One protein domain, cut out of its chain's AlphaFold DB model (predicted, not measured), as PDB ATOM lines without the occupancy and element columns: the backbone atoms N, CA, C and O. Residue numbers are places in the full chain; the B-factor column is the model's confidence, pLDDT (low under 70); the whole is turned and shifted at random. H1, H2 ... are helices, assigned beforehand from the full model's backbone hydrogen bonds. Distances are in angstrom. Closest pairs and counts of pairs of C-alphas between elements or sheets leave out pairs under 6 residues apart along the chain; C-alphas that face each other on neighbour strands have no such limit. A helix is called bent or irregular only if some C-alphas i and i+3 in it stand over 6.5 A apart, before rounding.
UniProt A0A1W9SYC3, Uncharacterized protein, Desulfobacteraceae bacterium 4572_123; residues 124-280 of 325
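Overview. This is residues 124 to 280 of the 325 residues of an uncharacterized protein of Desulfobacteraceae bacterium 4572_123 (UniProt A0A1W9SYC3). Helices bundle lengthwise into a rod: H1, H2, H4b and H5 gather round H3 at one end, while H6 runs on beside H4a until residues 275 to 280 stick out. The printed part has 157 residues, six named helices in order H1 to H6 and no named strand. It is all helix and only just compact, close to loose: radius of gyration of the C-alphas 17.6 A, spans 69 by 29 by 22 A.

Along the chain. Find C-alpha 251 at (-65.085, -25.192, 85.490); H6 runs 43.7 A to C-alpha 280 at (-42.837, -61.792, 76.883). H3, residues 171 to 199, spans 42.4 A, kinks 34 degrees near residue 193 and is irregular, C-alphas 195 and 198 being 7.1 A apart. H1 is residues 124 to 140, H2 146 to 167, H5 232 to 247. H4, 202 to 228, assigned as one helix by hydrogen bonds, is bent, with C-alphas 213 and 216 7.5 A apart; its arms are H4a, 202 to 213, and H4b, 216 to 228.

Arrangement. H6 touches H4a, closest C-alphas Lys 209 and Ala 260, 4.8 A, opposite ways. It touches the hub H3, closest C-alphas Ala 187 and Leu 252, 4.8 A. H1 and H2, H2 and H3, H4b and H5 form hairpins. Every O i to N i+4 pair is within hydrogen-bond range except in H3, 21 of 25.

Size, cuts and confidence. The printed part has no cut; its links are tight. Residues 196 to 199, 201, 249 and 278 to 280 have pLDDT under 70.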
ATOM      1  N   LYS A 124     -84.994 -18.780  86.261       95.12
ATOM      2  CA  LYS A 124     -83.585 -19.019  85.928       95.12
ATOM      3  C   LYS A 124     -83.027 -20.275  86.605       95.12
ATOM      4  O   LYS A 124     -82.432 -21.098  85.922       95.12
ATOM      5  N   GLU A 125     -83.197 -20.423  87.919       92.75
ATOM      6  CA  GLU A 125     -82.628 -21.549  88.676       92.75
ATOM      7  C   GLU A 125     -83.311 -22.868  88.308       92.75
ATOM      8  O   GLU A 125     -82.639 -23.858  88.049       92.75
ATOM      9  N   THR A 126     -84.638 -22.877  88.169       88.81
ATOM     10  CA  THR A 126     -85.364 -24.066  87.702       88.81
ATOM     11  C   THR A 126     -84.920 -24.478  86.294       88.81
ATOM     12  O   THR A 126     -84.746 -25.665  86.026       88.81
ATOM     13  N   VAL A 127     -84.663 -23.520  85.395       93.81
ATOM     14  CA  VAL A 127     -84.125 -23.800  84.053       93.81
ATOM     15  C   VAL A 127     -82.694 -24.346  84.122       93.81
ATOM     16  O   VAL A 127     -82.372 -25.248  83.346       93.81
ATOM     17  N   VAL A 128     -81.849 -23.855  85.039       94.94
ATOM     18  CA  VAL A 128     -80.508 -24.429  85.278       94.94
ATOM     19  C   VAL A 128     -80.628 -25.908  85.628       94.94
ATOM     20  O   VAL A 128     -80.000 -26.722  84.959       94.94
ATOM     21  N   GLN A 129     -81.478 -26.262  86.594       90.38
ATOM     22  CA  GLN A 129     -81.669 -27.654  87.024       90.38
ATOM     23  C   GLN A 129     -82.149 -28.539  85.862       90.38
ATOM     24  O   GLN A 129     -81.455 -29.478  85.467       90.38
ATOM     25  N   ILE A 130     -83.248 -28.140  85.199       89.62
ATOM     26  CA  ILE A 130     -83.821 -28.871  84.053       89.62
ATOM     27  C   ILE A 130     -82.763 -29.130  82.976       89.62
ATOM     28  O   ILE A 130     -82.623 -30.253  82.491       89.62
ATOM     29  N   THR A 131     -82.040 -28.087  82.561       94.19
ATOM     30  CA  THR A 131     -81.080 -28.199  81.455       94.19
ATOM     31  C   THR A 131     -79.799 -28.920  81.864       94.19
ATOM     32  O   THR A 131     -79.255 -29.660  81.042       94.19
ATOM     33  N   SER A 132     -79.363 -28.793  83.119       93.56
ATOM     34  CA  SER A 132     -78.225 -29.528  83.676       93.56
ATOM     35  C   SER A 132     -78.490 -31.024  83.721       93.56
ATOM     36  O   SER A 132     -77.781 -31.783  83.057       93.56
ATOM     37  N   HIS A 133     -79.571 -31.465  84.368       88.69
ATOM     38  CA  HIS A 133     -79.881 -32.890  84.464       88.69
ATOM     39  C   HIS A 133     -80.227 -33.510  83.110       88.69
ATOM     40  O   HIS A 133     -79.782 -34.621  82.816       88.69
ATOM     41  N   ALA A 134     -80.966 -32.799  82.250       87.56
ATOM     42  CA  ALA A 134     -81.233 -33.285  80.899       87.56
ATOM     43  C   ALA A 134     -79.932 -33.491  80.109       87.56
ATOM     44  O   ALA A 134     -79.792 -34.501  79.425       87.56
ATOM     45  N   THR A 135     -78.971 -32.569  80.223       92.12
ATOM     46  CA  THR A 135     -77.679 -32.668  79.529       92.12
ATOM     47  C   THR A 135     -76.802 -33.770  80.120       92.12
ATOM     48  O   THR A 135     -76.295 -34.610  79.380       92.12
ATOM     49  N   GLU A 136     -76.658 -33.805  81.445       90.62
ATOM     50  CA  GLU A 136     -75.839 -34.784  82.159       90.62
ATOM     51  C   GLU A 136     -76.312 -36.212  81.889       90.62
ATOM     52  O   GLU A 136     -75.530 -37.052  81.439       90.62
ATOM     53  N   ARG A 137     -77.599 -36.498  82.133       84.38
ATOM     54  CA  ARG A 137     -78.143 -37.850  81.952       84.38
ATOM     55  C   ARG A 137     -78.062 -38.271  80.493       84.38
ATOM     56  O   ARG A 137     -77.613 -39.378  80.206       84.38
ATOM     57  N   ALA A 138     -78.362 -37.350  79.574       82.69
ATOM     58  CA  ALA A 138     -78.285 -37.641  78.154       82.69
ATOM     59  C   ALA A 138     -76.872 -37.990  77.666       82.69
ATOM     60  O   ALA A 138     -76.750 -38.724  76.686       82.69
ATOM     61  N   LEU A 139     -75.831 -37.448  78.305       86.06
ATOM     62  CA  LEU A 139     -74.433 -37.742  77.989       86.06
ATOM     63  C   LEU A 139     -73.912 -38.992  78.702       86.06
ATOM     64  O   LEU A 139     -73.048 -39.679  78.157       86.06
ATOM     65  N   LYS A 140     -74.419 -39.291  79.904       83.25
ATOM     66  CA  LYS A 140     -74.042 -40.487  80.676       83.25
ATOM     67  C   LYS A 140     -74.596 -41.780  80.089       83.25
ATOM     68  O   LYS A 140     -73.981 -42.834  80.281       83.25
ATOM     69  N   GLU A 141     -75.741 -41.695  79.431       75.25
ATOM     70  CA  GLU A 141     -76.311 -42.750  78.602       75.25
ATOM     71  C   GLU A 141     -75.527 -42.754  77.283       75.25
ATOM     72  O   GLU A 141     -75.470 -41.723  76.618       75.25
ATOM     73  N   GLY A 142     -74.808 -43.836  76.976       74.81
ATOM     74  CA  GLY A 142     -73.975 -43.972  75.772       74.81
ATOM     75  C   GLY A 142     -72.506 -43.542  75.891       74.81
ATOM     76  O   GLY A 142     -72.028 -43.097  76.939       74.81
ATOM     77  N   ARG A 143     -71.765 -43.694  74.783       78.81
ATOM     78  CA  ARG A 143     -70.348 -43.313  74.673       78.81
ATOM     79  C   ARG A 143     -70.188 -41.798  74.721       78.81
ATOM     80  O   ARG A 143     -70.885 -41.075  74.017       78.81
ATOM     81  N   PHE A 144     -69.263 -41.295  75.526       85.31
ATOM     82  CA  PHE A 144     -68.996 -39.862  75.585       85.31
ATOM     83  C   PHE A 144     -68.189 -39.436  74.347       85.31
ATOM     84  O   PHE A 144     -67.063 -39.896  74.194       85.31
ATOM     85  N   THR A 145     -68.753 -38.581  73.483       88.25
ATOM     86  CA  THR A 145     -68.053 -38.043  72.299       88.25
ATOM     87  C   THR A 145     -68.335 -36.559  72.084       88.25
ATOM     88  O   THR A 145     -69.402 -36.054  72.460       88.25
ATOM     89  N   ALA A 146     -67.411 -35.858  71.426       90.19
ATOM     90  CA  ALA A 146     -67.538 -34.442  71.086       90.19
ATOM     91  C   ALA A 146     -68.819 -34.123  70.291       90.19
ATOM     92  O   ALA A 146     -69.523 -33.145  70.569       90.19
ATOM     93  N   ASP A 147     -69.156 -34.966  69.311       88.44
ATOM     94  CA  ASP A 147     -70.351 -34.796  68.479       88.44
ATOM     95  C   ASP A 147     -71.646 -34.945  69.295       88.44
ATOM     96  O   ASP A 147     -72.585 -34.159  69.124       88.44
ATOM     97  N   ARG A 148     -71.689 -35.893  70.243       88.44
ATOM     98  CA  ARG A 148     -72.844 -36.062  71.139       88.44
ATOM     99  C   ARG A 148     -73.000 -34.874  72.076       88.44
ATOM    100  O   ARG A 148     -74.117 -34.374  72.202       88.44
ATOM    101  N   VAL A 149     -71.906 -34.370  72.655       91.75
ATOM    102  CA  VAL A 149     -71.913 -33.138  73.467       91.75
ATOM    103  C   VAL A 149     -72.519 -31.981  72.679       91.75
ATOM    104  O   VAL A 149     -73.482 -31.364  73.134       91.75
ATOM    105  N   LYS A 150     -72.032 -31.747  71.455       93.62
ATOM    106  CA  LYS A 150     -72.547 -30.701  70.564       93.62
ATOM    107  C   LYS A 150     -74.039 -30.873  70.272       93.62
ATOM    108  O   LYS A 150     -74.803 -29.917  70.385       93.62
ATOM    109  N   LYS A 151     -74.479 -32.077  69.895       92.19
ATOM    110  CA  LYS A 151     -75.885 -32.352  69.554       92.19
ATOM    111  C   LYS A 151     -76.813 -32.203  70.759       92.19
ATOM    112  O   LYS A 151     -77.865 -31.586  70.623       92.19
ATOM    113  N   ILE A 152     -76.444 -32.741  71.918       91.56
ATOM    114  CA  ILE A 152     -77.271 -32.689  73.129       91.56
ATOM    115  C   ILE A 152     -77.379 -31.250  73.633       91.56
ATOM    116  O   ILE A 152     -78.497 -30.766  73.807       91.56
ATOM    117  N   ALA A 153     -76.255 -30.536  73.763       95.56
ATOM    118  CA  ALA A 153     -76.259 -29.133  74.169       95.56
ATOM    119  C   ALA A 153     -77.098 -28.269  73.210       95.56
ATOM    120  O   ALA A 153     -77.922 -27.472  73.660       95.56
ATOM    121  N   ASP A 154     -76.977 -28.491  71.892       96.38
ATOM    122  CA  ASP A 154     -77.784 -27.800  70.878       96.38
ATOM    123  C   ASP A 154     -79.281 -28.006  71.134       96.38
ATOM    124  O   ASP A 154     -80.037 -27.039  71.143       96.38
ATOM    125  N   LYS A 155     -79.720 -29.250  71.366       95.25
ATOM    126  CA  LYS A 155     -81.137 -29.597  71.562       95.25
ATOM    127  C   LYS A 155     -81.701 -29.095  72.883       95.25
ATOM    128  O   LYS A 155     -82.803 -28.545  72.870       95.25
ATOM    129  N   VAL A 156     -80.962 -29.253  73.978       95.31
ATOM    130  CA  VAL A 156     -81.372 -28.795  75.311       95.31
ATOM    131  C   VAL A 156     -81.523 -27.274  75.316       95.31
ATOM    132  O   VAL A 156     -82.599 -26.765  75.632       95.31
ATOM    133  N   MET A 157     -80.499 -26.544  74.866       97.81
ATOM    134  CA  MET A 157     -80.559 -25.083  74.803       97.81
ATOM    135  C   MET A 157     -81.656 -24.594  73.851       97.81
ATOM    136  O   MET A 157     -82.388 -23.672  74.199       97.81
ATOM    137  N   SER A 158     -81.821 -25.219  72.675       97.69
ATOM    138  CA  SER A 158     -82.905 -24.859  71.747       97.69
ATOM    139  C   SER A 158     -84.282 -25.044  72.373       97.69
ATOM    140  O   SER A 158     -85.150 -24.206  72.174       97.69
ATOM    141  N   GLY A 159     -84.494 -26.149  73.094       96.25
ATOM    142  CA  GLY A 159     -85.774 -26.438  73.736       96.25
ATOM    143  C   GLY A 159     -86.140 -25.364  74.755       96.25
ATOM    144  O   GLY A 159     -87.242 -24.823  74.705       96.25
ATOM    145  N   ALA A 160     -85.190 -25.003  75.619       97.19
ATOM    146  CA  ALA A 160     -85.381 -23.963  76.623       97.19
ATOM    147  C   ALA A 160     -85.623 -22.582  75.993       97.19
ATOM    148  O   ALA A 160     -86.602 -21.915  76.317       97.19
ATOM    149  N   VAL A 161     -84.776 -22.168  75.048       98.06
ATOM    150  CA  VAL A 161     -84.904 -20.869  74.370       98.06
ATOM    151  C   VAL A 161     -86.230 -20.751  73.623       98.06
ATOM    152  O   VAL A 161     -86.925 -19.750  73.765       98.06
ATOM    153  N   GLU A 162     -86.631 -21.784  72.879       97.94
ATOM    154  CA  GLU A 162     -87.903 -21.766  72.152       97.94
ATOM    155  C   GLU A 162     -89.109 -21.708  73.091       97.94
ATOM    156  O   GLU A 162     -90.122 -21.116  72.731       97.94
ATOM    157  N   ALA A 163     -89.030 -22.307  74.285       96.12
ATOM    158  CA  ALA A 163     -90.086 -22.168  75.287       96.12
ATOM    159  C   ALA A 163     -90.273 -20.704  75.708       96.12
ATOM    160  O   ALA A 163     -91.406 -20.230  75.759       96.12
ATOM    161  N   ALA A 164     -89.175 -19.992  75.973       96.94
ATOM    162  CA  ALA A 164     -89.220 -18.590  76.377       96.94
ATOM    163  C   ALA A 164     -89.655 -17.653  75.251       96.94
ATOM    164  O   ALA A 164     -90.451 -16.745  75.480       96.94
ATOM    165  N   GLU A 165     -89.160 -17.882  74.035       96.06
ATOM    166  CA  GLU A 165     -89.516 -17.075  72.868       96.06
ATOM    167  C   GLU A 165     -90.992 -17.248  72.495       96.06
ATOM    168  O   GLU A 165     -91.670 -16.258  72.230       96.06
ATOM    169  N   GLU A 166     -91.529 -18.472  72.564       96.50
ATOM    170  CA  GLU A 166     -92.966 -18.713  72.372       96.50
ATOM    171  C   GLU A 166     -93.820 -18.112  73.492       96.50
ATOM    172  O   GLU A 166     -94.920 -17.628  73.230       96.50
ATOM    173  N   ALA A 167     -93.337 -18.141  74.737       94.12
ATOM    174  CA  ALA A 167     -94.040 -17.543  75.868       94.12
ATOM    175  C   ALA A 167     -93.964 -16.004  75.878       94.12
ATOM    176  O   ALA A 167     -94.783 -15.357  76.534       94.12
ATOM    177  N   GLY A 168     -92.976 -15.417  75.194       93.50
ATOM    178  CA  GLY A 168     -92.705 -13.977  75.190       93.50
ATOM    179  C   GLY A 168     -92.319 -13.411  76.564       93.50
ATOM    180  O   GLY A 168     -92.488 -12.216  76.802       93.50
ATOM    181  N   LYS A 169     -91.855 -14.258  77.491       94.19
ATOM    182  CA  LYS A 169     -91.564 -13.916  78.895       94.19
ATOM    183  C   LYS A 169     -90.287 -14.601  79.359       94.19
ATOM    184  O   LYS A 169     -89.920 -15.644  78.829       94.19
ATOM    185  N   GLU A 170     -89.624 -14.008  80.353       95.75
ATOM    186  CA  GLU A 170     -88.437 -14.582  81.009       95.75
ATOM    187  C   GLU A 170     -87.274 -14.917  80.051       95.75
ATOM    188  O   GLU A 170     -86.385 -15.688  80.396       95.75
ATOM    189  N   VAL A 171     -87.241 -14.327  78.847       97.25
ATOM    190  CA  VAL A 171     -86.290 -14.674  77.769       97.25
ATOM    191  C   VAL A 171     -84.838 -14.608  78.239       97.25
ATOM    192  O   VAL A 171     -84.058 -15.527  77.996       97.25
ATOM    193  N   LYS A 172     -84.482 -13.546  78.967       97.94
ATOM    194  CA  LYS A 172     -83.134 -13.365  79.514       97.94
ATOM    195  C   LYS A 172     -82.787 -14.424  80.563       97.94
ATOM    196  O   LYS A 172     -81.699 -14.995  80.511       97.94
ATOM    197  N   ASP A 173     -83.700 -14.686  81.491       97.75
ATOM    198  CA  ASP A 173     -83.496 -15.631  82.591       97.75
ATOM    199  C   ASP A 173     -83.420 -17.072  82.090       97.75
ATOM    200  O   ASP A 173     -82.557 -17.833  82.527       97.75
ATOM    201  N   VAL A 174     -84.245 -17.425  81.105       98.06
ATOM    202  CA  VAL A 174     -84.208 -18.734  80.453       98.06
ATOM    203  C   VAL A 174     -82.935 -18.903  79.626       98.06
ATOM    204  O   VAL A 174     -82.314 -19.956  79.705       98.06
ATOM    205  N   ALA A 175     -82.491 -17.885  78.880       98.31
ATOM    206  CA  ALA A 175     -81.233 -17.953  78.132       98.31
ATOM    207  C   ALA A 175     -80.018 -18.141  79.062       98.31
ATOM    208  O   ALA A 175     -79.174 -19.005  78.809       98.31
ATOM    209  N   LEU A 176     -79.960 -17.385  80.168       98.12
ATOM    210  CA  LEU A 176     -78.936 -17.536  81.210       98.12
ATOM    211  C   LEU A 176     -78.979 -18.928  81.844       98.12
ATOM    212  O   LEU A 176     -77.941 -19.580  81.979       98.12
ATOM    213  N   GLY A 177     -80.176 -19.379  82.225       97.69
ATOM    214  CA  GLY A 177     -80.376 -20.676  82.855       97.69
ATOM    215  C   GLY A 177     -79.988 -21.829  81.935       97.69
ATOM    216  O   GLY A 177     -79.262 -22.721  82.355       97.69
ATOM    217  N   ALA A 178     -80.388 -21.771  80.664       98.19
ATOM    218  CA  ALA A 178     -80.099 -22.809  79.680       98.19
ATOM    219  C   ALA A 178     -78.608 -22.915  79.359       98.19
ATOM    220  O   ALA A 178     -78.088 -24.019  79.220       98.19
ATOM    221  N   PHE A 179     -77.913 -21.778  79.260       98.12
ATOM    222  CA  PHE A 179     -76.461 -21.759  79.101       98.12
ATOM    223  C   PHE A 179     -75.766 -22.397  80.307       98.12
ATOM    224  O   PHE A 179     -74.967 -23.319  80.144       98.12
ATOM    225  N   LYS A 180     -76.079 -21.914  81.517       97.12
ATOM    226  CA  LYS A 180     -75.421 -22.359  82.748       97.12
ATOM    227  C   LYS A 180     -75.707 -23.835  83.023       97.12
ATOM    228  O   LYS A 180     -74.769 -24.582  83.275       97.12
ATOM    229  N   GLY A 181     -76.960 -24.263  82.906       96.38
ATOM    230  CA  GLY A 181     -77.331 -25.653  83.132       96.38
ATOM    231  C   GLY A 181     -76.724 -26.591  82.093       96.38
ATOM    232  O   GLY A 181     -76.110 -27.577  82.477       96.38
ATOM    233  N   ALA A 182     -76.763 -26.272  80.794       97.25
ATOM    234  CA  ALA A 182     -76.084 -27.104  79.792       97.25
ATOM    235  C   ALA A 182     -74.571 -27.221  80.065       97.25
ATOM    236  O   ALA A 182     -74.016 -28.314  79.988       97.25
ATOM    237  N   HIS A 183     -73.912 -26.120  80.439       96.06
ATOM    238  CA  HIS A 183     -72.497 -26.122  80.814       96.06
ATOM    239  C   HIS A 183     -72.217 -27.003  82.049       96.06
ATOM    240  O   HIS A 183     -71.284 -27.807  82.036       96.06
ATOM    241  N   GLU A 184     -73.030 -26.890  83.104       95.38
ATOM    242  CA  GLU A 184     -72.924 -27.707  84.324       95.38
ATOM    243  C   GLU A 184     -73.189 -29.191  84.053       95.38
ATOM    244  O   GLU A 184     -72.425 -30.042  84.502       95.38
ATOM    245  N   GLY A 185     -74.199 -29.515  83.246       94.38
ATOM    246  CA  GLY A 185     -74.518 -30.895  82.901       94.38
ATOM    247  C   GLY A 185     -73.408 -31.585  82.103       94.38
ATOM    248  O   GLY A 185     -73.104 -32.754  82.348       94.38
ATOM    249  N   ILE A 186     -72.746 -30.864  81.185       95.69
ATOM    250  CA  ILE A 186     -71.556 -31.383  80.487       95.69
ATOM    251  C   ILE A 186     -70.419 -31.600  81.486       95.69
ATOM    252  O   ILE A 186     -69.777 -32.648  81.454       95.69
ATOM    253  N   ALA A 187     -70.182 -30.643  82.386       94.69
ATOM    254  CA  ALA A 187     -69.134 -30.741  83.396       94.69
ATOM    255  C   ALA A 187     -69.313 -31.987  84.286       94.69
ATOM    256  O   ALA A 187     -68.357 -32.742  84.462       94.69
ATOM    257  N   SER A 188     -70.532 -32.261  84.757       93.00
ATOM    258  CA  SER A 188     -70.855 -33.472  85.529       93.00
ATOM    259  C   SER A 188     -70.716 -34.759  84.705       93.00
ATOM    260  O   SER A 188     -70.284 -35.801  85.207       93.00
ATOM    261  N   ALA A 189     -71.056 -34.722  83.413       91.88
ATOM    262  CA  ALA A 189     -70.865 -35.867  82.528       91.88
ATOM    263  C   ALA A 189     -69.373 -36.173  82.306       91.88
ATOM    264  O   ALA A 189     -68.989 -37.343  82.349       91.88
ATOM    265  N   VAL A 190     -68.536 -35.144  82.145       92.31
ATOM    266  CA  VAL A 190     -67.075 -35.261  82.019       92.31
ATOM    267  C   VAL A 190     -66.452 -35.923  83.245       92.31
ATOM    268  O   VAL A 190     -65.620 -36.813  83.085       92.31
ATOM    269  N   GLU A 191     -66.882 -35.569  84.459       87.12
ATOM    270  CA  GLU A 191     -66.396 -36.232  85.681       87.12
ATOM    271  C   GLU A 191     -66.651 -37.740  85.648       87.12
ATOM    272  O   GLU A 191     -65.776 -38.536  85.977       87.12
ATOM    273  N   SER A 192     -67.823 -38.154  85.161       84.31
ATOM    274  CA  SER A 192     -68.160 -39.577  85.079       84.31
ATOM    275  C   SER A 192     -67.368 -40.349  84.018       84.31
ATOM    276  O   SER A 192     -67.321 -41.581  84.067       84.31
ATOM    277  N   VAL A 193     -66.740 -39.658  83.057       84.38
ATOM    278  CA  VAL A 193     -65.844 -40.302  82.085       84.38
ATOM    279  C   VAL A 193     -64.629 -40.873  82.807       84.38
ATOM    280  O   VAL A 193     -64.237 -42.003  82.514       84.38
ATOM    281  N   GLU A 194     -64.089 -40.150  83.795       70.75
ATOM    282  CA  GLU A 194     -62.934 -40.588  84.585       70.75
ATOM    283  C   GLU A 194     -63.194 -41.954  85.241       70.75
ATOM    284  O   GLU A 194     -62.381 -42.876  85.104       70.75
ATOM    285  N   ASP A 195     -64.378 -42.128  85.835       71.81
ATOM    286  CA  ASP A 195     -64.811 -43.378  86.470       71.81
ATOM    287  C   ASP A 195     -64.933 -44.551  85.483       71.81
ATOM    288  O   ASP A 195     -64.612 -45.700  85.823       71.81
ATOM    289  N   LYS A 196     -65.362 -44.275  84.243       69.88
ATOM    290  CA  LYS A 196     -65.630 -45.277  83.196       69.88
ATOM    291  C   LYS A 196     -64.393 -45.687  82.389       69.88
ATOM    292  O   LYS A 196     -64.414 -46.745  81.759       69.88
ATOM    293  N   THR A 197     -63.286 -44.938  82.466       67.88
ATOM    294  CA  THR A 197     -62.044 -45.217  81.707       67.88
ATOM    295  C   THR A 197     -61.442 -46.610  81.937       67.88
ATOM    296  O   THR A 197     -60.642 -47.079  81.129       67.88
ATOM    297  N   LYS A 198     -61.829 -47.314  83.011       65.25
ATOM    298  CA  LYS A 198     -61.392 -48.695  83.294       65.25
ATOM    299  C   LYS A 198     -61.887 -49.721  82.268       65.25
ATOM    300  O   LYS A 198     -61.279 -50.782  82.165       65.25
ATOM    301  N   ALA A 199     -62.981 -49.436  81.563       65.75
ATOM    302  CA  ALA A 199     -63.619 -50.369  80.635       65.75
ATOM    303  C   ALA A 199     -63.193 -50.180  79.166       65.75
ATOM    304  O   ALA A 199     -63.576 -50.985  78.321       65.75
ATOM    305  N   PHE A 200     -62.424 -49.135  78.849       72.31
ATOM    306  CA  PHE A 200     -62.110 -48.764  77.467       72.31
ATOM    307  C   PHE A 200     -60.900 -49.512  76.904       72.31
ATOM    308  O   PHE A 200     -59.929 -49.797  77.613       72.31
ATOM    309  N   VAL A 201     -60.940 -49.788  75.597       69.88
ATOM    310  CA  VAL A 201     -59.765 -50.253  74.850       69.88
ATOM    311  C   VAL A 201     -58.867 -49.073  74.458       69.88
ATOM    312  O   VAL A 201     -59.219 -47.908  74.620       69.88
ATOM    313  N   HIS A 202     -57.656 -49.368  73.980       73.38
ATOM    314  CA  HIS A 202     -56.632 -48.353  73.698       73.38
ATOM    315  C   HIS A 202     -57.087 -47.280  72.693       73.38
ATOM    316  O   HIS A 202     -56.871 -46.097  72.940       73.38
ATOM    317  N   GLU A 203     -57.754 -47.684  71.612       74.31
ATOM    318  CA  GLU A 203     -58.269 -46.769  70.584       74.31
ATOM    319  C   GLU A 203     -59.356 -45.839  71.146       74.31
ATOM    320  O   GLU A 203     -59.250 -44.620  71.006       74.31
ATOM    321  N   ASP A 204     -60.296 -46.390  71.919       82.25
ATOM    322  CA  ASP A 204     -61.348 -45.618  72.591       82.25
ATOM    323  C   ASP A 204     -60.782 -44.581  73.569       82.25
ATOM    324  O   ASP A 204     -61.316 -43.480  73.690       82.25
ATOM    325  N   LEU A 205     -59.680 -44.897  74.260       83.00
ATOM    326  CA  LEU A 205     -59.003 -43.958  75.162       83.00
ATOM    327  C   LEU A 205     -58.340 -42.797  74.404       83.00
ATOM    328  O   LEU A 205     -58.332 -41.672  74.903       83.00
ATOM    329  N   ALA A 206     -57.764 -43.051  73.226       85.00
ATOM    330  CA  ALA A 206     -57.154 -41.997  72.416       85.00
ATOM    331  C   ALA A 206     -58.218 -41.026  71.884       85.00
ATOM    332  O   ALA A 206     -58.070 -39.818  72.055       85.00
ATOM    333  N   GLU A 207     -59.310 -41.560  71.336       87.81
ATOM    334  CA  GLU A 207     -60.441 -40.765  70.849       87.81
ATOM    335  C   GLU A 207     -61.111 -39.985  71.989       87.81
ATOM    336  O   GLU A 207     -61.272 -38.772  71.893       87.81
ATOM    337  N   THR A 208     -61.379 -40.636  73.129       88.62
ATOM    338  CA  THR A 208     -61.991 -39.977  74.299       88.62
ATOM    339  C   THR A 208     -61.143 -38.807  74.801       88.62
ATOM    340  O   THR A 208     -61.678 -37.779  75.209       88.62
ATOM    341  N   LYS A 209     -59.809 -38.930  74.778       90.19
ATOM    342  CA  LYS A 209     -58.913 -37.829  75.155       90.19
ATOM    343  C   LYS A 209     -59.076 -36.632  74.214       90.19
ATOM    344  O   LYS A 209     -59.153 -35.505  74.695       90.19
ATOM    345  N   GLU A 210     -59.077 -36.867  72.904       90.31
ATOM    346  CA  GLU A 210     -59.242 -35.804  71.904       90.31
ATOM    347  C   GLU A 210     -60.624 -35.149  72.012       90.31
ATOM    348  O   GLU A 210     -60.725 -33.921  71.980       90.31
ATOM    349  N   ASP A 211     -61.665 -35.957  72.233       93.56
ATOM    350  CA  ASP A 211     -63.020 -35.482  72.495       93.56
ATOM    351  C   ASP A 211     -63.052 -34.551  73.709       93.56
ATOM    352  O   ASP A 211     -63.550 -33.432  73.596       93.56
ATOM    353  N   LEU A 212     -62.475 -34.973  74.843       91.75
ATOM    354  CA  LEU A 212     -62.405 -34.185  76.078       91.75
ATOM    355  C   LEU A 212     -61.695 -32.840  75.868       91.75
ATOM    356  O   LEU A 212     -62.190 -31.806  76.313       91.75
ATOM    357  N   GLU A 213     -60.571 -32.829  75.147       89.31
ATOM    358  CA  GLU A 213     -59.817 -31.604  74.846       89.31
ATOM    359  C   GLU A 213     -60.614 -30.604  73.979       89.31
ATOM    360  O   GLU A 213     -60.351 -29.402  74.045       89.31
ATOM    361  N   ALA A 214     -61.597 -31.069  73.200       92.38
ATOM    362  CA  ALA A 214     -62.399 -30.244  72.294       92.38
ATOM    363  C   ALA A 214     -63.712 -29.704  72.899       92.38
ATOM    364  O   ALA A 214     -64.333 -28.818  72.305       92.38
ATOM    365  N   ILE A 215     -64.159 -30.214  74.055       91.62
ATOM    366  CA  ILE A 215     -65.505 -29.948  74.604       91.62
ATOM    367  C   ILE A 215     -65.802 -28.460  74.771       91.62
ATOM    368  O   ILE A 215     -66.872 -28.008  74.371       91.62
ATOM    369  N   GLU A 216     -64.881 -27.706  75.369       90.50
ATOM    370  CA  GLU A 216     -65.117 -26.298  75.703       90.50
ATOM    371  C   GLU A 216     -65.364 -25.462  74.440       90.50
ATOM    372  O   GLU A 216     -66.336 -24.711  74.342       90.50
ATOM    373  N   ASP A 217     -64.505 -25.640  73.434       91.38
ATOM    374  CA  ASP A 217     -64.607 -24.923  72.166       91.38
ATOM    375  C   ASP A 217     -65.898 -25.301  71.425       91.38
ATOM    376  O   ASP A 217     -66.579 -24.432  70.870       91.38
ATOM    377  N   LEU A 218     -66.279 -26.582  71.464       92.88
ATOM    378  CA  LEU A 218     -67.520 -27.074  70.865       92.88
ATOM    379  C   LEU A 218     -68.766 -26.577  71.594       92.88
ATOM    380  O   LEU A 218     -69.774 -26.270  70.949       92.88
ATOM    381  N   PHE A 219     -68.715 -26.467  72.920       94.50
ATOM    382  CA  PHE A 219     -69.792 -25.882  73.703       94.50
ATOM    383  C   PHE A 219     -69.985 -24.410  73.319       94.50
ATOM    384  O   PHE A 219     -71.092 -24.014  72.954       94.50
ATOM    385  N   ILE A 220     -68.907 -23.621  73.263       95.00
ATOM    386  CA  ILE A 220     -68.943 -22.212  72.832       95.00
ATOM    387  C   ILE A 220     -69.473 -22.076  71.392       95.00
ATOM    388  O   ILE A 220     -70.287 -21.193  71.105       95.00
ATOM    389  N   GLU A 221     -69.043 -22.942  70.470       95.19
ATOM    390  CA  GLU A 221     -69.574 -22.980  69.100       95.19
ATOM    391  C   GLU A 221     -71.086 -23.250  69.096       95.19
ATOM    392  O   GLU A 221     -71.840 -22.579  68.384       95.19
ATOM    393  N   THR A 222     -71.536 -24.195  69.919       97.06
ATOM    394  CA  THR A 222     -72.946 -24.576  70.043       97.06
ATOM    395  C   THR A 222     -73.790 -23.435  70.600       97.06
ATOM    396  O   THR A 222     -74.835 -23.119  70.034       97.06
ATOM    397  N   VAL A 223     -73.308 -22.747  71.636       97.88
ATOM    398  CA  VAL A 223     -73.966 -21.565  72.214       97.88
ATOM    399  C   VAL A 223     -74.140 -20.478  71.152       97.88
ATOM    400  O   VAL A 223     -75.241 -19.957  70.974       97.88
ATOM    401  N   ARG A 224     -73.094 -20.188  70.368       97.75
ATOM    402  CA  ARG A 224     -73.169 -19.216  69.264       97.75
ATOM    403  C   ARG A 224     -74.110 -19.663  68.150       97.75
ATOM    404  O   ARG A 224     -74.782 -18.831  67.541       97.75
ATOM    405  N   LYS A 225     -74.171 -20.965  67.861       97.94
ATOM    406  CA  LYS A 225     -75.128 -21.527  66.901       97.94
ATOM    407  C   LYS A 225     -76.564 -21.313  67.376       97.94
ATOM    408  O   LYS A 225     -77.388 -20.900  66.565       97.94
ATOM    409  N   VAL A 226     -76.851 -21.548  68.661       98.00
ATOM    410  CA  VAL A 226     -78.164 -21.267  69.259       98.00
ATOM    411  C   VAL A 226     -78.463 -19.769  69.170       98.00
ATOM    412  O   VAL A 226     -79.473 -19.402  68.591       98.00
ATOM    413  N   ALA A 227     -77.539 -18.906  69.597       98.00
ATOM    414  CA  ALA A 227     -77.695 -17.450  69.545       98.00
ATOM    415  C   ALA A 227     -78.075 -16.925  68.148       98.00
ATOM    416  O   ALA A 227     -78.934 -16.060  68.012       98.00
ATOM    417  N   ARG A 228     -77.459 -17.459  67.082       98.06
ATOM    418  CA  ARG A 228     -77.719 -17.042  65.690       98.06
ATOM    419  C   ARG A 228     -79.133 -17.340  65.196       98.06
ATOM    420  O   ARG A 228     -79.577 -16.669  64.270       98.06
ATOM    421  N   ARG A 229     -79.799 -18.356  65.751       96.94
ATOM    422  CA  ARG A 229     -81.165 -18.752  65.366       96.94
ATOM    423  C   ARG A 229     -82.239 -18.209  66.310       96.94
ATOM    424  O   ARG A 229     -83.399 -18.564  66.145       96.94
ATOM    425  N   SER A 230     -81.842 -17.416  67.298       96.88
ATOM    426  CA  SER A 230     -82.709 -16.905  68.355       96.88
ATOM    427  C   SER A 230     -83.055 -15.431  68.152       96.88
ATOM    428  O   SER A 230     -82.418 -14.731  67.358       96.88
ATOM    429  N   GLY A 231     -84.059 -14.959  68.890       96.88
ATOM    430  CA  GLY A 231     -84.410 -13.546  68.971       96.88
ATOM    431  C   GLY A 231     -83.283 -12.692  69.560       96.88
ATOM    432  O   GLY A 231     -82.361 -13.200  70.198       96.88
ATOM    433  N   GLU A 232     -83.369 -11.377  69.358       97.62
ATOM    434  CA  GLU A 232     -82.300 -10.414  69.671       97.62
ATOM    435  C   GLU A 232     -81.833 -10.482  71.134       97.62
ATOM    436  O   GLU A 232     -80.643 -10.641  71.390       97.62
ATOM    437  N   VAL A 233     -82.769 -10.518  72.090       97.56
ATOM    438  CA  VAL A 233     -82.452 -10.631  73.527       97.56
ATOM    439  C   VAL A 233     -81.647 -11.898  73.834       97.56
ATOM    440  O   VAL A 233     -80.619 -11.836  74.506       97.56
ATOM    441  N   THR A 234     -82.098 -13.055  73.344       97.94
ATOM    442  CA  THR A 234     -81.392 -14.328  73.535       97.94
ATOM    443  C   THR A 234     -80.022 -14.296  72.866       97.94
ATOM    444  O   THR A 234     -79.035 -14.757  73.439       97.94
ATOM    445  N   LYS A 235     -79.959 -13.767  71.641       98.44
ATOM    446  CA  LYS A 235     -78.737 -13.685  70.847       98.44
ATOM    447  C   LYS A 235     -77.659 -12.897  71.582       98.44
ATOM    448  O   LYS A 235     -76.524 -13.367  71.640       98.44
ATOM    449  N   ASP A 236     -78.003 -11.745  72.143       98.25
ATOM    450  CA  ASP A 236     -77.055 -10.900  72.869       98.25
ATOM    451  C   ASP A 236     -76.565 -11.602  74.138       98.25
ATOM    452  O   ASP A 236     -75.361 -11.783  74.319       98.25
ATOM    453  N   VAL A 237     -77.490 -12.129  74.948       98.25
ATOM    454  CA  VAL A 237     -77.164 -12.856  76.188       98.25
ATOM    455  C   VAL A 237     -76.237 -14.045  75.925       98.25
ATOM    456  O   VAL A 237     -75.226 -14.207  76.606       98.25
ATOM    457  N   LEU A 238     -76.556 -14.889  74.942       98.31
ATOM    458  CA  LEU A 238     -75.761 -16.084  74.657       98.31
ATOM    459  C   LEU A 238     -74.388 -15.750  74.057       98.31
ATOM    460  O   LEU A 238     -73.420 -16.451  74.353       98.31
ATOM    461  N   ASN A 239     -74.271 -14.696  73.240       98.25
ATOM    462  CA  ASN A 239     -72.966 -14.261  72.730       98.25
ATOM    463  C   ASN A 239     -72.091 -13.681  73.845       98.25
ATOM    464  O   ASN A 239     -70.913 -14.030  73.919       98.25
ATOM    465  N   ASP A 240     -72.665 -12.876  74.742       97.50
ATOM    466  CA  ASP A 240     -71.952 -12.336  75.900       97.50
ATOM    467  C   ASP A 240     -71.416 -13.458  76.797       97.50
ATOM    468  O   ASP A 240     -70.247 -13.441  77.184       97.50
ATOM    469  N   LEU A 241     -72.239 -14.472  77.082       96.19
ATOM    470  CA  LEU A 241     -71.833 -15.638  77.873       96.19
ATOM    471  C   LEU A 241     -70.740 -16.453  77.172       96.19
ATOM    472  O   LEU A 241     -69.740 -16.803  77.795       96.19
ATOM    473  N   ALA A 242     -70.878 -16.706  75.867       94.62
ATOM    474  CA  ALA A 242     -69.861 -17.396  75.074       94.62
ATOM    475  C   ALA A 242     -68.509 -16.658  75.097       94.62
ATOM    476  O   ALA A 242     -67.449 -17.282  75.186       94.62
ATOM    477  N   ASP A 243     -68.535 -15.326  75.036       94.31
ATOM    478  CA  ASP A 243     -67.333 -14.498  75.087       94.31
ATOM    479  C   ASP A 243     -66.733 -14.419  76.495       94.31
ATOM    480  O   ASP A 243     -65.506 -14.400  76.626       94.31
ATOM    481  N   GLN A 244     -67.562 -14.393  77.540       90.88
ATOM    482  CA  GLN A 244     -67.114 -14.455  78.934       90.88
ATOM    483  C   GLN A 244     -66.424 -15.785  79.228       90.88
ATOM    484  O   GLN A 244     -65.275 -15.778  79.663       90.88
ATOM    485  N   THR A 245     -67.069 -16.906  78.906       88.56
ATOM    486  CA  THR A 245     -66.520 -18.255  79.100       88.56
ATOM    487  C   THR A 245     -65.211 -18.462  78.346       88.56
ATOM    488  O   THR A 245     -64.283 -19.062  78.873       88.56
ATOM    489  N   LYS A 246     -65.060 -17.877  77.152       84.38
ATOM    490  CA  LYS A 246     -63.785 -17.918  76.421       84.38
ATOM    491  C   LYS A 246     -62.652 -17.152  77.127       84.38
ATOM    492  O   LYS A 246     -61.479 -17.472  76.924       84.38
ATOM    493  N   LYS A 247     -62.981 -16.098  77.880       82.19
ATOM    494  CA  LYS A 247     -62.012 -15.226  78.570       82.19
ATOM    495  C   LYS A 247     -61.637 -15.746  79.958       82.19
ATOM    496  O   LYS A 247     -60.548 -15.430  80.430       82.19
ATOM    497  N   THR A 248     -62.515 -16.499  80.613       73.00
ATOM    498  CA  THR A 248     -62.307 -17.022  81.967       73.00
ATOM    499  C   THR A 248     -61.838 -18.480  81.949       73.00
ATOM    500  O   THR A 248     -62.037 -19.206  80.977       73.00
ATOM    501  N   SER A 249     -61.172 -18.925  83.021       68.62
ATOM    502  CA  SER A 249     -61.017 -20.367  83.264       68.62
ATOM    503  C   SER A 249     -62.393 -20.897  83.650       68.62
ATOM    504  O   SER A 249     -62.930 -20.493  84.683       68.62
ATOM    505  N   SER A 250     -63.009 -21.707  82.791       80.69
ATOM    506  CA  SER A 250     -64.303 -22.312  83.083       80.69
ATOM    507  C   SER A 250     -64.114 -23.629  83.835       80.69
ATOM    508  O   SER A 250     -63.168 -24.384  83.596       80.69
ATOM    509  N   VAL A 251     -65.050 -23.924  84.741       85.94
ATOM    510  CA  VAL A 251     -65.085 -25.192  85.490       85.94
ATOM    511  C   VAL A 251     -65.128 -26.393  84.539       85.94
ATOM    512  O   VAL A 251     -64.520 -27.426  84.818       85.94
ATOM    513  N   LEU A 252     -65.818 -26.256  83.402       88.62
ATOM    514  CA  LEU A 252     -65.885 -27.293  82.378       88.62
ATOM    515  C   LEU A 252     -64.510 -27.550  81.762       88.62
ATOM    516  O   LEU A 252     -64.077 -28.700  81.718       88.62
ATOM    517  N   LYS A 253     -63.789 -26.497  81.366       89.12
ATOM    518  CA  LYS A 253     -62.431 -26.615  80.826       89.12
ATOM    519  C   LYS A 253     -61.474 -27.292  81.804       89.12
ATOM    520  O   LYS A 253     -60.708 -28.159  81.394       89.12
ATOM    521  N   GLU A 254     -61.517 -26.930  83.084       90.00
ATOM    522  CA  GLU A 254     -60.674 -27.552  84.113       90.00
ATOM    523  C   GLU A 254     -60.975 -29.048  84.272       90.00
ATOM    524  O   GLU A 254     -60.057 -29.870  84.241       90.00
ATOM    525  N   LYS A 255     -62.259 -29.419  84.363       90.81
ATOM    526  CA  LYS A 255     -62.678 -30.827  84.460       90.81
ATOM    527  C   LYS A 255     -62.338 -31.623  83.203       90.81
ATOM    528  O   LYS A 255     -61.879 -32.756  83.311       90.81
ATOM    529  N   ALA A 256     -62.508 -31.029  82.024       89.69
ATOM    530  CA  ALA A 256     -62.173 -31.652  80.749       89.69
ATOM    531  C   ALA A 256     -60.669 -31.922  80.624       89.69
ATOM    532  O   ALA A 256     -60.278 -33.021  80.233       89.69
ATOM    533  N   ILE A 257     -59.822 -30.969  81.033       90.69
ATOM    534  CA  ILE A 257     -58.366 -31.157  81.089       90.69
ATOM    535  C   ILE A 257     -58.011 -32.284  82.063       90.69
ATOM    536  O   ILE A 257     -57.268 -33.189  81.691       90.69
ATOM    537  N   HIS A 258     -58.572 -32.277  83.276       90.75
ATOM    538  CA  HIS A 258     -58.305 -33.323  84.267       90.75
ATOM    539  C   HIS A 258     -58.695 -34.719  83.753       90.75
ATOM    540  O   HIS A 258     -57.894 -35.656  83.796       90.75
ATOM    541  N   ALA A 259     -59.894 -34.850  83.181       89.75
ATOM    542  CA  ALA A 259     -60.365 -36.101  82.597       89.75
ATOM    543  C   ALA A 259     -59.489 -36.545  81.408       89.75
ATOM    544  O   ALA A 259     -59.180 -37.734  81.267       89.75
ATOM    545  N   ALA A 260     -59.037 -35.609  80.565       89.88
ATOM    546  CA  ALA A 260     -58.147 -35.901  79.443       89.88
ATOM    547  C   ALA A 260     -56.769 -36.385  79.926       89.88
ATOM    548  O   ALA A 260     -56.217 -37.340  79.374       89.88
ATOM    549  N   GLU A 261     -56.226 -35.788  80.990       90.56
ATOM    550  CA  GLU A 261     -54.972 -36.215  81.620       90.56
ATOM    551  C   GLU A 261     -55.085 -37.613  82.240       90.56
ATOM    552  O   GLU A 261     -54.202 -38.457  82.034       90.56
ATOM    553  N   ALA A 262     -56.184 -37.897  82.946       88.75
ATOM    554  CA  ALA A 262     -56.469 -39.221  83.495       88.75
ATOM    555  C   ALA A 262     -56.555 -40.279  82.380       88.75
ATOM    556  O   ALA A 262     -55.914 -41.335  82.456       88.75
ATOM    557  N   THR A 263     -57.256 -39.952  81.293       87.19
ATOM    558  CA  THR A 263     -57.382 -40.798  80.097       87.19
ATOM    559  C   THR A 263     -56.022 -41.025  79.427       87.19
ATOM    560  O   THR A 263     -55.649 -42.163  79.131       87.19
ATOM    561  N   ALA A 264     -55.202 -39.979  79.275       87.25
ATOM    562  CA  ALA A 264     -53.854 -40.071  78.713       87.25
ATOM    563  C   ALA A 264     -52.918 -40.946  79.566       87.25
ATOM    564  O   ALA A 264     -52.103 -41.714  79.038       87.25
ATOM    565  N   LYS A 265     -53.032 -40.861  80.896       88.31
ATOM    566  CA  LYS A 265     -52.285 -41.720  81.820       88.31
ATOM    567  C   LYS A 265     -52.671 -43.187  81.632       88.31
ATOM    568  O   LYS A 265     -51.775 -44.025  81.515       88.31
ATOM    569  N   ARG A 266     -53.969 -43.489  81.525       86.00
ATOM    570  CA  ARG A 266     -54.465 -44.847  81.246       86.00
ATOM    571  C   ARG A 266     -53.995 -45.374  79.901       86.00
ATOM    572  O   ARG A 266     -53.460 -46.478  79.848       86.00
ATOM    573  N   LEU A 267     -54.075 -44.560  78.852       85.19
ATOM    574  CA  LEU A 267     -53.562 -44.894  77.524       85.19
ATOM    575  C   LEU A 267     -52.075 -45.292  77.572       85.19
ATOM    576  O   LEU A 267     -51.640 -46.253  76.935       85.19
ATOM    577  N   LYS A 268     -51.271 -44.578  78.369       85.19
ATOM    578  CA  LYS A 268     -49.844 -44.877  78.555       85.19
ATOM    579  C   LYS A 268     -49.608 -46.176  79.333       85.19
ATOM    580  O   LYS A 268     -48.641 -46.880  79.039       85.19
ATOM    581  N   GLU A 269     -50.435 -46.478  80.329       85.44
ATOM    582  CA  GLU A 269     -50.373 -47.725  81.107       85.44
ATOM    583  C   GLU A 269     -50.720 -48.937  80.237       85.44
ATOM    584  O   GLU A 269     -49.894 -49.844  80.107       85.44
ATOM    585  N   THR A 270     -51.855 -48.902  79.534       80.75
ATOM    586  CA  THR A 270     -52.292 -49.989  78.641       80.75
ATOM    587  C   THR A 270     -51.291 -50.231  77.509       80.75
ATOM    588  O   THR A 270     -50.943 -51.377  77.225       80.75
ATOM    589  N   SER A 271     -50.717 -49.163  76.936       79.44
ATOM    590  CA  SER A 271     -49.632 -49.262  75.944       79.44
ATOM    591  C   SER A 271     -48.409 -50.012  76.480       79.44
ATOM    592  O   SER A 271     -47.803 -50.827  75.781       79.44
ATOM    593  N   LYS A 272     -48.006 -49.722  77.726       83.75
ATOM    594  CA  LYS A 272     -46.854 -50.376  78.361       83.75
ATOM    595  C   LYS A 272     -47.127 -51.851  78.621       83.75
ATOM    596  O   LYS A 272     -46.217 -52.663  78.453       83.75
ATOM    597  N   ASP A 273     -48.337 -52.194  79.036       81.25
ATOM    598  CA  ASP A 273     -48.696 -53.574  79.348       81.25
ATOM    599  C   ASP A 273     -48.815 -54.427  78.084       81.25
ATOM    600  O   ASP A 273     -48.256 -55.527  78.051       81.25
ATOM    601  N   ALA A 274     -49.388 -53.881  77.008       75.25
ATOM    602  CA  ALA A 274     -49.364 -54.507  75.688       75.25
ATOM    603  C   ALA A 274     -47.922 -54.757  75.220       75.25
ATOM    604  O   ALA A 274     -47.558 -55.889  74.904       75.25
ATOM    605  N   ALA A 275     -47.052 -53.742  75.288       74.44
ATOM    606  CA  ALA A 275     -45.646 -53.883  74.908       74.44
ATOM    607  C   ALA A 275     -44.906 -54.949  75.741       74.44
ATOM    608  O   ALA A 275     -44.123 -55.732  75.198       74.44
ATOM    609  N   LYS A 276     -45.159 -55.021  77.056       73.94
ATOM    610  CA  LYS A 276     -44.600 -56.068  77.930       73.94
ATOM    611  C   LYS A 276     -45.117 -57.456  77.564       73.94
ATOM    612  O   LYS A 276     -44.335 -58.406  77.588       73.94
ATOM    613  N   ALA A 277     -46.405 -57.594  77.254       73.50
ATOM    614  CA  ALA A 277     -46.999 -58.862  76.842       73.50
ATOM    615  C   ALA A 277     -46.395 -59.345  75.515       73.50
ATOM    616  O   ALA A 277     -45.935 -60.484  75.440       73.50
ATOM    617  N   THR A 278     -46.278 -58.459  74.520       69.00
ATOM    618  CA  THR A 278     -45.611 -58.745  73.242       69.00
ATOM    619  C   THR A 278     -44.150 -59.138  73.448       69.00
ATOM    620  O   THR A 278     -43.698 -60.135  72.891       69.00
ATOM    621  N   ALA A 279     -43.410 -58.422  74.302       67.69
ATOM    622  CA  ALA A 279     -42.022 -58.756  74.617       67.69
ATOM    623  C   ALA A 279     -41.886 -60.127  75.309       67.69
ATOM    624  O   ALA A 279     -40.974 -60.887  74.992       67.69
ATOM    625  N   LYS A 280     -42.801 -60.473  76.228       67.06
ATOM    626  CA  LYS A 280     -42.837 -61.792  76.883       67.06
ATOM    627  C   LYS A 280     -43.186 -62.914  75.904       67.06
ATOM    628  O   LYS A 280     -42.571 -63.973  75.980       67.06
TER     629      LYS A 280